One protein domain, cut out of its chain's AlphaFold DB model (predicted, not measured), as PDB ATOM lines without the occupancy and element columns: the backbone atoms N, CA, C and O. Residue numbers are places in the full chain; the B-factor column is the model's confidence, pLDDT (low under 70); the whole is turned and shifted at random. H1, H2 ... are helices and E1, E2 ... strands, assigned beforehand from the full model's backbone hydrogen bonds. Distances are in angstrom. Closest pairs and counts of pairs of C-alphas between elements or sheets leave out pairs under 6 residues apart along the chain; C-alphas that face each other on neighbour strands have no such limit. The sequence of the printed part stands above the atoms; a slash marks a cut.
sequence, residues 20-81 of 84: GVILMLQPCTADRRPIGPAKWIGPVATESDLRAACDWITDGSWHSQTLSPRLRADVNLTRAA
ATOM      1  N   GLY A  20      42.072 -17.406 -45.532       76.00
ATOM      2  CA  GLY A  20      41.508 -17.389 -44.174       76.00
ATOM      3  C   GLY A  20      41.870 -16.174 -43.331       76.00
ATOM      4  O   GLY A  20      42.964 -15.621 -43.441       76.00
ATOM      5  N   VAL A  21      40.938 -15.759 -42.470       83.44
ATOM      6  CA  VAL A  21      41.143 -14.669 -41.507       83.44
ATOM      7  C   VAL A  21      41.768 -15.201 -40.220       83.44
ATOM      8  O   VAL A  21      41.530 -16.340 -39.819       83.44
ATOM      9  N   ILE A  22      42.576 -14.373 -39.561       87.12
ATOM     10  CA  ILE A  22      43.087 -14.651 -38.217       87.12
ATOM     11  C   ILE A  22      42.242 -13.856 -37.229       87.12
ATOM     12  O   ILE A  22      42.115 -12.639 -37.362       87.12
ATOM     13  N   LEU A  23      41.680 -14.540 -36.237       89.81
ATOM     14  CA  LEU A  23      40.970 -13.918 -35.128       89.81
ATOM     15  C   LEU A  23      41.920 -13.752 -33.940       89.81
ATOM     16  O   LEU A  23      42.804 -14.582 -33.703       89.81
ATOM     17  N   MET A  24      41.706 -12.690 -33.168       90.81
ATOM     18  CA  MET A  24      42.385 -12.449 -31.900       90.81
ATOM     19  C   MET A  24      41.339 -12.394 -30.788       90.81
ATOM     20  O   MET A  24      40.476 -11.519 -30.797       90.81
ATOM     21  N   LEU A  25      41.435 -13.303 -29.823       92.69
ATOM     22  CA  LEU A  25      40.644 -13.272 -28.599       92.69
ATOM     23  C   LEU A  25      41.523 -12.784 -27.448       92.69
ATOM     24  O   LEU A  25      42.572 -13.357 -27.174       92.69
ATOM     25  N   GLN A  26      41.088 -11.736 -26.760       93.06
ATOM     26  CA  GLN A  26      41.743 -11.227 -25.559       93.06
ATOM     27  C   GLN A  26      40.786 -11.397 -24.375       93.06
ATOM     28  O   GLN A  26      39.810 -10.648 -24.288       93.06
ATOM     29  N   PRO A  27      41.052 -12.340 -23.451       92.12
ATOM     30  CA  PRO A  27      40.305 -12.435 -22.205       92.12
ATOM     31  C   PRO A  27      40.377 -11.099 -21.467       92.12
ATOM     32  O   PRO A  27      41.476 -10.557 -21.280       92.12
ATOM     33  N   CYS A  28      39.235 -10.557 -21.052       93.81
ATOM     34  CA  CYS A  28      39.180  -9.296 -20.325       93.81
ATOM     35  C   CYS A  28      38.033  -9.251 -19.308       93.81
ATOM     36  O   CYS A  28      37.096 -10.044 -19.377       93.81
ATOM     37  N   THR A  29      38.132  -8.331 -18.349       94.38
ATOM     38  CA  THR A  29      37.037  -7.994 -17.430       94.38
ATOM     39  C   THR A  29      35.904  -7.267 -18.164       94.38
ATOM     40  O   THR A  29      36.072  -6.838 -19.307       94.38
ATOM     41  N   ALA A  30      34.765  -7.057 -17.494       94.25
ATOM     42  CA  ALA A  30      33.661  -6.251 -18.028       94.25
ATOM     43  C   ALA A  30      34.106  -4.828 -18.435       94.25
ATOM     44  O   ALA A  30      33.692  -4.321 -19.475       94.25
ATOM     45  N   ASP A  31      35.052  -4.243 -17.692       96.38
ATOM     46  CA  ASP A  31      35.680  -2.948 -18.006       96.38
ATOM     47  C   ASP A  31      36.765  -3.037 -19.095       96.38
ATOM     48  O   ASP A  31      37.578  -2.125 -19.260       96.38
ATOM     49  N   ARG A  32      36.822  -4.157 -19.824       91.50
ATOM     50  CA  ARG A  32      37.775  -4.447 -20.905       91.50
ATOM     51  C   ARG A  32      39.243  -4.414 -20.478       91.50
ATOM     52  O   ARG A  32      40.124  -4.152 -21.299       91.50
ATOM     53  N   ARG A  33      39.544  -4.730 -19.214       95.62
ATOM     54  CA  ARG A  33      40.932  -4.893 -18.754       95.62
ATOM     55  C   ARG A  33      41.428  -6.304 -19.066       95.62
ATOM     56  O   ARG A  33      40.767  -7.251 -18.643       95.62
ATOM     57  N   PRO A  34      42.557  -6.481 -19.775       92.81
ATOM     58  CA  PRO A  34      43.109  -7.802 -20.054       92.81
ATOM     59  C   PRO A  34      43.371  -8.598 -18.770       92.81
ATOM     60  O   PRO A  34      43.992  -8.081 -17.845       92.81
ATOM     61  N   ILE A  35      42.936  -9.859 -18.730       92.56
ATOM     62  CA  ILE A  35      43.177 -10.777 -17.595       92.56
ATOM     63  C   ILE A  35      44.205 -11.869 -17.920       92.56
ATOM     64  O   ILE A  35      44.468 -12.751 -17.110       92.56
ATOM     65  N   GLY A  36      44.786 -11.831 -19.118       87.94
ATOM     66  CA  GLY A  36      45.739 -12.831 -19.582       87.94
ATOM     67  C   GLY A  36      46.279 -12.514 -20.974       87.94
ATOM     68  O   GLY A  36      46.004 -11.440 -21.507       87.94
ATOM     69  N   PRO A  37      47.051 -13.422 -21.584       87.12
ATOM     70  CA  PRO A  37      47.576 -13.228 -22.929       87.12
ATOM     71  C   PRO A  37      46.488 -13.380 -24.002       87.12
ATOM     72  O   PRO A  37      45.577 -14.204 -23.866       87.12
ATOM     73  N   ALA A  38      46.645 -12.647 -25.105       89.44
ATOM     74  CA  ALA A  38      45.837 -12.827 -26.304       89.44
ATOM     75  C   ALA A  38      46.007 -14.240 -26.890       89.44
ATOM     76  O   ALA A  38      47.084 -14.843 -26.846       89.44
ATOM     77  N   LYS A  39      44.928 -14.753 -27.473       89.69
ATOM     78  CA  LYS A  39      44.846 -16.032 -28.172       89.69
ATOM     79  C   LYS A  39      44.604 -15.766 -29.650       89.69
ATOM     80  O   LYS A  39      43.679 -15.043 -30.013       89.69
ATOM     81  N   TRP A  40      45.430 -16.365 -30.493       89.19
ATOM     82  CA  TRP A  40      45.315 -16.264 -31.943       89.19
ATOM     83  C   TRP A  40      44.641 -17.520 -32.490       89.19
ATOM     84  O   TRP A  40      45.089 -18.634 -32.215       89.19
ATOM     85  N   ILE A  41      43.576 -17.333 -33.265       91.31
ATOM     86  CA  ILE A  41      42.747 -18.405 -33.821       91.31
ATOM     87  C   ILE A  41      42.785 -18.284 -35.343       91.31
ATOM     88  O   ILE A  41      42.502 -17.222 -35.894       91.31
ATOM     89  N   GLY A  42      43.118 -19.371 -36.026       89.12
ATOM     90  CA  GLY A  42      43.021 -19.477 -37.475       89.12
ATOM     91  C   GLY A  42      44.209 -20.172 -38.153       89.12
ATOM     92  O   GLY A  42      45.097 -20.711 -37.478       89.12
ATOM     93  N   PRO A  43      44.225 -20.166 -39.499       89.69
ATOM     94  CA  PRO A  43      43.308 -19.421 -40.373       89.69
ATOM     95  C   PRO A  43      41.872 -19.963 -40.338       89.69
ATOM     96  O   PRO A  43      41.662 -21.169 -40.371       89.69
ATOM     97  N   VAL A  44      40.890 -19.063 -40.264       89.75
ATOM     98  CA  VAL A  44      39.461 -19.369 -40.417       89.75
ATOM     99  C   VAL A  44      39.105 -19.146 -41.879       89.75
ATOM    100  O   VAL A  44      39.073 -17.999 -42.329       89.75
ATOM    101  N   ALA A  45      38.896 -20.228 -42.623       89.62
ATOM    102  CA  ALA A  45      38.661 -20.182 -44.068       89.62
ATOM    103  C   ALA A  45      37.258 -20.664 -44.465       89.62
ATOM    104  O   ALA A  45      36.782 -20.357 -45.555       89.62
ATOM    105  N   THR A  46      36.595 -21.419 -43.589       91.06
ATOM    106  CA  THR A  46      35.287 -22.028 -43.848       91.06
ATOM    107  C   THR A  46      34.277 -21.699 -42.751       91.06
ATOM    108  O   THR A  46      34.638 -21.311 -41.640       91.06
ATOM    109  N   GLU A  47      32.987 -21.904 -43.027       92.94
ATOM    110  CA  GLU A  47      31.950 -21.773 -41.995       92.94
ATOM    111  C   GLU A  47      32.131 -22.803 -40.866       92.94
ATOM    112  O   GLU A  47      31.894 -22.499 -39.699       92.94
ATOM    113  N   SER A  48      32.626 -24.004 -41.185       93.56
ATOM    114  CA  SER A  48      32.951 -25.012 -40.170       93.56
ATOM    115  C   SER A  48      34.068 -24.545 -39.234       93.56
ATOM    116  O   SER A  48      34.008 -24.826 -38.039       93.56
ATOM    117  N   ASP A  49      35.073 -23.840 -39.756       92.88
ATOM    118  CA  ASP A  49      36.135 -23.238 -38.944       92.88
ATOM    119  C   ASP A  49      35.571 -22.154 -38.026       92.88
ATOM    120  O   ASP A  49      35.926 -22.086 -36.850       92.88
ATOM    121  N   LEU A  50      34.668 -21.324 -38.559       93.81
ATOM    122  CA  LEU A  50      34.009 -20.276 -37.792       93.81
ATOM    123  C   LEU A  50      33.172 -20.870 -36.656       93.81
ATOM    124  O   LEU A  50      33.285 -20.413 -35.523       93.81
ATOM    125  N   ARG A  51      32.388 -21.918 -36.930       95.88
ATOM    126  CA  ARG A  51      31.581 -22.609 -35.916       95.88
ATOM    127  C   ARG A  51      32.454 -23.216 -34.824       95.88
ATOM    128  O   ARG A  51      32.216 -22.953 -33.654       95.88
ATOM    129  N   ALA A  52      33.525 -23.915 -35.201       94.81
ATOM    130  CA  ALA A  52      34.475 -24.468 -34.240       94.81
ATOM    131  C   ALA A  52      35.166 -23.381 -33.395       94.81
ATOM    132  O   ALA A  52      35.424 -23.592 -32.210       94.81
ATOM    133  N   ALA A  53      35.460 -22.216 -33.980       94.38
ATOM    134  CA  ALA A  53      35.971 -21.072 -33.232       94.38
ATOM    135  C   ALA A  53      34.918 -20.524 -32.256       94.38
ATOM    136  O   ALA A  53      35.246 -20.302 -31.097       94.38
ATOM    137  N   CYS A  54      33.668 -20.340 -32.689       95.50
ATOM    138  CA  CYS A  54      32.575 -19.880 -31.831       95.50
ATOM    139  C   CYS A  54      32.331 -20.828 -30.654       95.50
ATOM    140  O   CYS A  54      32.328 -20.367 -29.518       95.50
ATOM    141  N   ASP A  55      32.214 -22.131 -30.909       95.62
ATOM    142  CA  ASP A  55      31.984 -23.138 -29.868       95.62
ATOM    143  C   ASP A  55      33.104 -23.102 -28.814       95.62
ATOM    144  O   ASP A  55      32.845 -23.079 -27.612       95.62
ATOM    145  N   TRP A  56      34.360 -22.991 -29.260       95.50
ATOM    146  CA  TRP A  56      35.517 -22.867 -28.372       95.50
ATOM    147  C   TRP A  56      35.545 -21.550 -27.581       95.50
ATOM    148  O   TRP A  56      35.953 -21.526 -26.419       95.50
ATOM    149  N   ILE A  57      35.122 -20.438 -28.191       94.50
ATOM    150  CA  ILE A  57      35.013 -19.144 -27.506       94.50
ATOM    151  C   ILE A  57      33.929 -19.217 -26.426       94.50
ATOM    152  O   ILE A  57      34.149 -18.725 -25.319       94.50
ATOM    153  N   THR A  58      32.790 -19.838 -26.724       94.44
ATOM    154  CA  THR A  58      31.658 -19.962 -25.800       94.44
ATOM    155  C   THR A  58      31.932 -20.933 -24.647       94.44
ATOM    156  O   THR A  58      31.457 -20.675 -23.546       94.44
ATOM    157  N   ASP A  59      32.739 -21.982 -24.845       93.06
ATOM    158  CA  ASP A  59      33.179 -22.903 -23.777       93.06
ATOM    159  C   ASP A  59      33.942 -22.193 -22.638       93.06
ATOM    160  O   ASP A  59      33.899 -22.611 -21.484       93.06
ATOM    161  N   GLY A  60      34.629 -21.083 -22.938       89.75
ATOM    162  CA  GLY A  60      35.181 -20.176 -21.924       89.75
ATOM    163  C   GLY A  60      36.469 -20.642 -21.235       89.75
ATOM    164  O   GLY A  60      37.131 -19.837 -20.580       89.75
ATOM    165  N   SER A  61      36.884 -21.903 -21.401       87.00
ATOM    166  CA  SER A  61      38.132 -22.409 -20.809       87.00
ATOM    167  C   SER A  61      39.391 -21.888 -21.525       87.00
ATOM    168  O   SER A  61      40.456 -21.779 -20.923       87.00
ATOM    169  N   TRP A  62      39.275 -21.574 -22.821       90.75
ATOM    170  CA  TRP A  62      40.282 -20.953 -23.701       90.75
ATOM    171  C   TRP A  62      41.717 -21.515 -23.622       90.75
ATOM    172  O   TRP A  62      42.708 -20.831 -23.923       90.75
ATOM    173  N   HIS A  63      41.856 -22.795 -23.276       88.81
ATOM    174  CA  HIS A  63      43.124 -23.510 -23.367       88.81
ATOM    175  C   HIS A  63      43.433 -23.793 -24.838       88.81
ATOM    176  O   HIS A  63      42.675 -24.492 -25.501       88.81
ATOM    177  N   SER A  64      44.573 -23.335 -25.364       84.88
ATOM    178  CA  SER A  64      44.916 -23.529 -26.787       84.88
ATOM    179  C   SER A  64      44.918 -25.005 -27.226       84.88
ATOM    180  O   SER A  64      44.726 -25.304 -28.399       84.88
ATOM    181  N   GLN A  65      45.110 -25.939 -26.286       87.06
ATOM    182  CA  GLN A  65      45.088 -27.387 -26.523       87.06
ATOM    183  C   GLN A  65      43.686 -27.968 -26.769       87.06
ATOM    184  O   GLN A  65      43.587 -29.068 -27.307       87.06
ATOM    185  N   THR A  66      42.625 -27.251 -26.405       90.25
ATOM    186  CA  THR A  66      41.230 -27.659 -26.664       90.25
ATOM    187  C   THR A  66      40.723 -27.130 -28.005       90.25
ATOM    188  O   THR A  66      39.782 -27.674 -28.571       90.25
ATOM    189  N   LEU A  67      41.395 -26.123 -28.576       90.88
ATOM    190  CA  LEU A  67      41.104 -25.621 -29.916       90.88
ATOM    191  C   LEU A  67      41.546 -26.639 -30.973       90.88
ATOM    192  O   LEU A  67      42.626 -27.230 -30.860       90.88
ATOM    193  N   SER A  68      40.754 -26.809 -32.035       88.44
ATOM    194  CA  SER A  68      41.119 -27.663 -33.173       88.44
ATOM    195  C   SER A  68      42.524 -27.319 -33.697       88.44
ATOM    196  O   SER A  68      42.810 -26.140 -33.920       88.44
ATOM    197  N   PRO A  69      43.413 -28.303 -33.952       87.06
ATOM    198  CA  PRO A  69      44.770 -28.044 -34.440       87.06
ATOM    199  C   PRO A  69      44.835 -27.204 -35.721       87.06
ATOM    200  O   PRO A  69      45.819 -26.505 -35.939       87.06
ATOM    201  N   ARG A  70      43.791 -27.254 -36.561       85.44
ATOM    202  CA  ARG A  70      43.690 -26.448 -37.788       85.44
ATOM    203  C   ARG A  70      43.485 -24.957 -37.516       85.44
ATOM    204  O   ARG A  70      43.848 -24.153 -38.364       85.44
ATOM    205  N   LEU A  71      42.988 -24.596 -36.335       90.12
ATOM    206  CA  LEU A  71      42.754 -23.216 -35.904       90.12
ATOM    207  C   LEU A  71      43.814 -22.709 -34.920       90.12
ATOM    208  O   LEU A  71      43.707 -21.590 -34.428       90.12
ATOM    209  N   ARG A  72      44.854 -23.495 -34.623       88.81
ATOM    210  CA  ARG A  72      45.961 -23.054 -33.766       88.81
ATOM    211  C   ARG A  72      46.957 -22.241 -34.580       88.81
ATOM    212  O   ARG A  72      47.763 -22.793 -35.333       88.81
ATOM    213  N   ALA A  73      46.900 -20.921 -34.432       79.88
ATOM    214  CA  ALA A  73      47.723 -20.014 -35.222       79.88
ATOM    215  C   ALA A  73      49.230 -20.233 -34.998       79.88
ATOM    216  O   ALA A  73      49.992 -20.169 -35.952       79.88
ATOM    217  N   ASP A  74      49.676 -20.567 -33.786       74.12
ATOM    218  CA  ASP A  74      51.079 -20.874 -33.469       74.12
ATOM    219  C   ASP A  74      51.607 -22.098 -34.241       74.12
ATOM    220  O   ASP A  74      52.700 -22.065 -34.820       74.12
ATOM    221  N   VAL A  75      50.794 -23.157 -34.329       73.44
ATOM    222  CA  VAL A  75      51.104 -24.371 -35.096       73.44
ATOM    223  C   VAL A  75      51.136 -24.059 -36.590       73.44
ATOM    224  O   VAL A  75      52.057 -24.478 -37.297       73.44
ATOM    225  N   ASN A  76      50.155 -23.301 -37.079       68.94
ATOM    226  CA  ASN A  76      50.058 -22.934 -38.489       68.94
ATOM    227  C   ASN A  76      51.184 -21.988 -38.931       68.94
ATOM    228  O   ASN A  76      51.768 -22.197 -39.995       68.94
ATOM    229  N   LEU A  77      51.554 -21.009 -38.104       64.50
ATOM    230  CA  LEU A  77      52.667 -20.090 -38.357       64.50
ATOM    231  C   LEU A  77      54.008 -20.832 -38.373       64.50
ATOM    232  O   LEU A  77      54.812 -20.626 -39.280       64.50
ATOM    233  N   THR A  78      54.220 -21.765 -37.441       60.94
ATOM    234  CA  THR A  78      55.422 -22.614 -37.428       60.94
ATOM    235  C   THR A  78      55.509 -23.490 -38.681       60.94
ATOM    236  O   THR A  78      56.571 -23.602 -39.295       60.94
ATOM    237  N   ARG A  79      54.393 -24.095 -39.113       60.47
ATOM    238  CA  ARG A  79      54.328 -24.877 -40.362       60.47
ATOM    239  C   ARG A  79      54.606 -24.024 -41.595       60.47
ATOM    240  O   ARG A  79      55.285 -24.492 -42.502       60.47
ATOM    241  N   ALA A  80      54.090 -22.799 -41.642       58.50
ATOM    242  CA  ALA A  80      54.344 -21.879 -42.743       58.50
ATOM    243  C   ALA A  80      55.825 -21.486 -42.816       58.50
ATOM    244  O   ALA A  80      56.390 -21.510 -43.904       58.50
ATOM    245  N   ALA A  81      56.457 -21.201 -41.673       53.44
ATOM    246  CA  ALA A  81      57.875 -20.858 -41.598       53.44
ATOM    247  C   ALA A  81      58.793 -21.995 -42.076       53.44
ATOM    248  O   ALA A  81      59.766 -21.720 -42.758       53.44
TER     249      ALA A  81
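AT A GLANCE: This is residues 20 to 81 of the 84 residues of an uncharacterized protein of Mycobacterium sp. SWH-M5 (UniProt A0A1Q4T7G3). A two-stranded hairpin, E1 and E2, stands between helices H1 and H2, and its long loop, residues 26 to 38, reaches out at one end. H1 runs beside E2, while H2 starts near E2 and points away. The printed part has 62 residues, ordered E1, E2, H1, H2; the sheet is antiparallel and the class mixed. It is compact, with a radius of gyration of the C-alphas of 11.9 A and spans of 35 by 25 by 19 A.

IN THESE COORDINATES: E1, residues 21 to 25, begins at C-alpha (41.143, -14.669, -41.507). E2 is residues 39 to 44. H1, residues 47 to 59, is 18.3 A long. H2, residues 73 to 81, is 12.0 A long and ends at C-alpha (57.875, -20.858, -41.598).

HOW THE PARTS SIT: E1 and E2 are antiparallel at 158 degrees; N 23 and O 41 are 2.8 A apart, within hydrogen-bond range. The closest C-alphas of E2 and H1, Val 44 and Leu 50, are 6.1 A apart; those of E2 and H2, Gly 42 and Ala 73, 5.2 A. H1 and H2 are apart. In both helices every O i to N i+4 pair is within hydrogen-bond range.

THE WHOLE: The printed part has no cut. Links E1 to E2 and H1 to H2 are long. Residues 76 to 81 have pLDDT under 70.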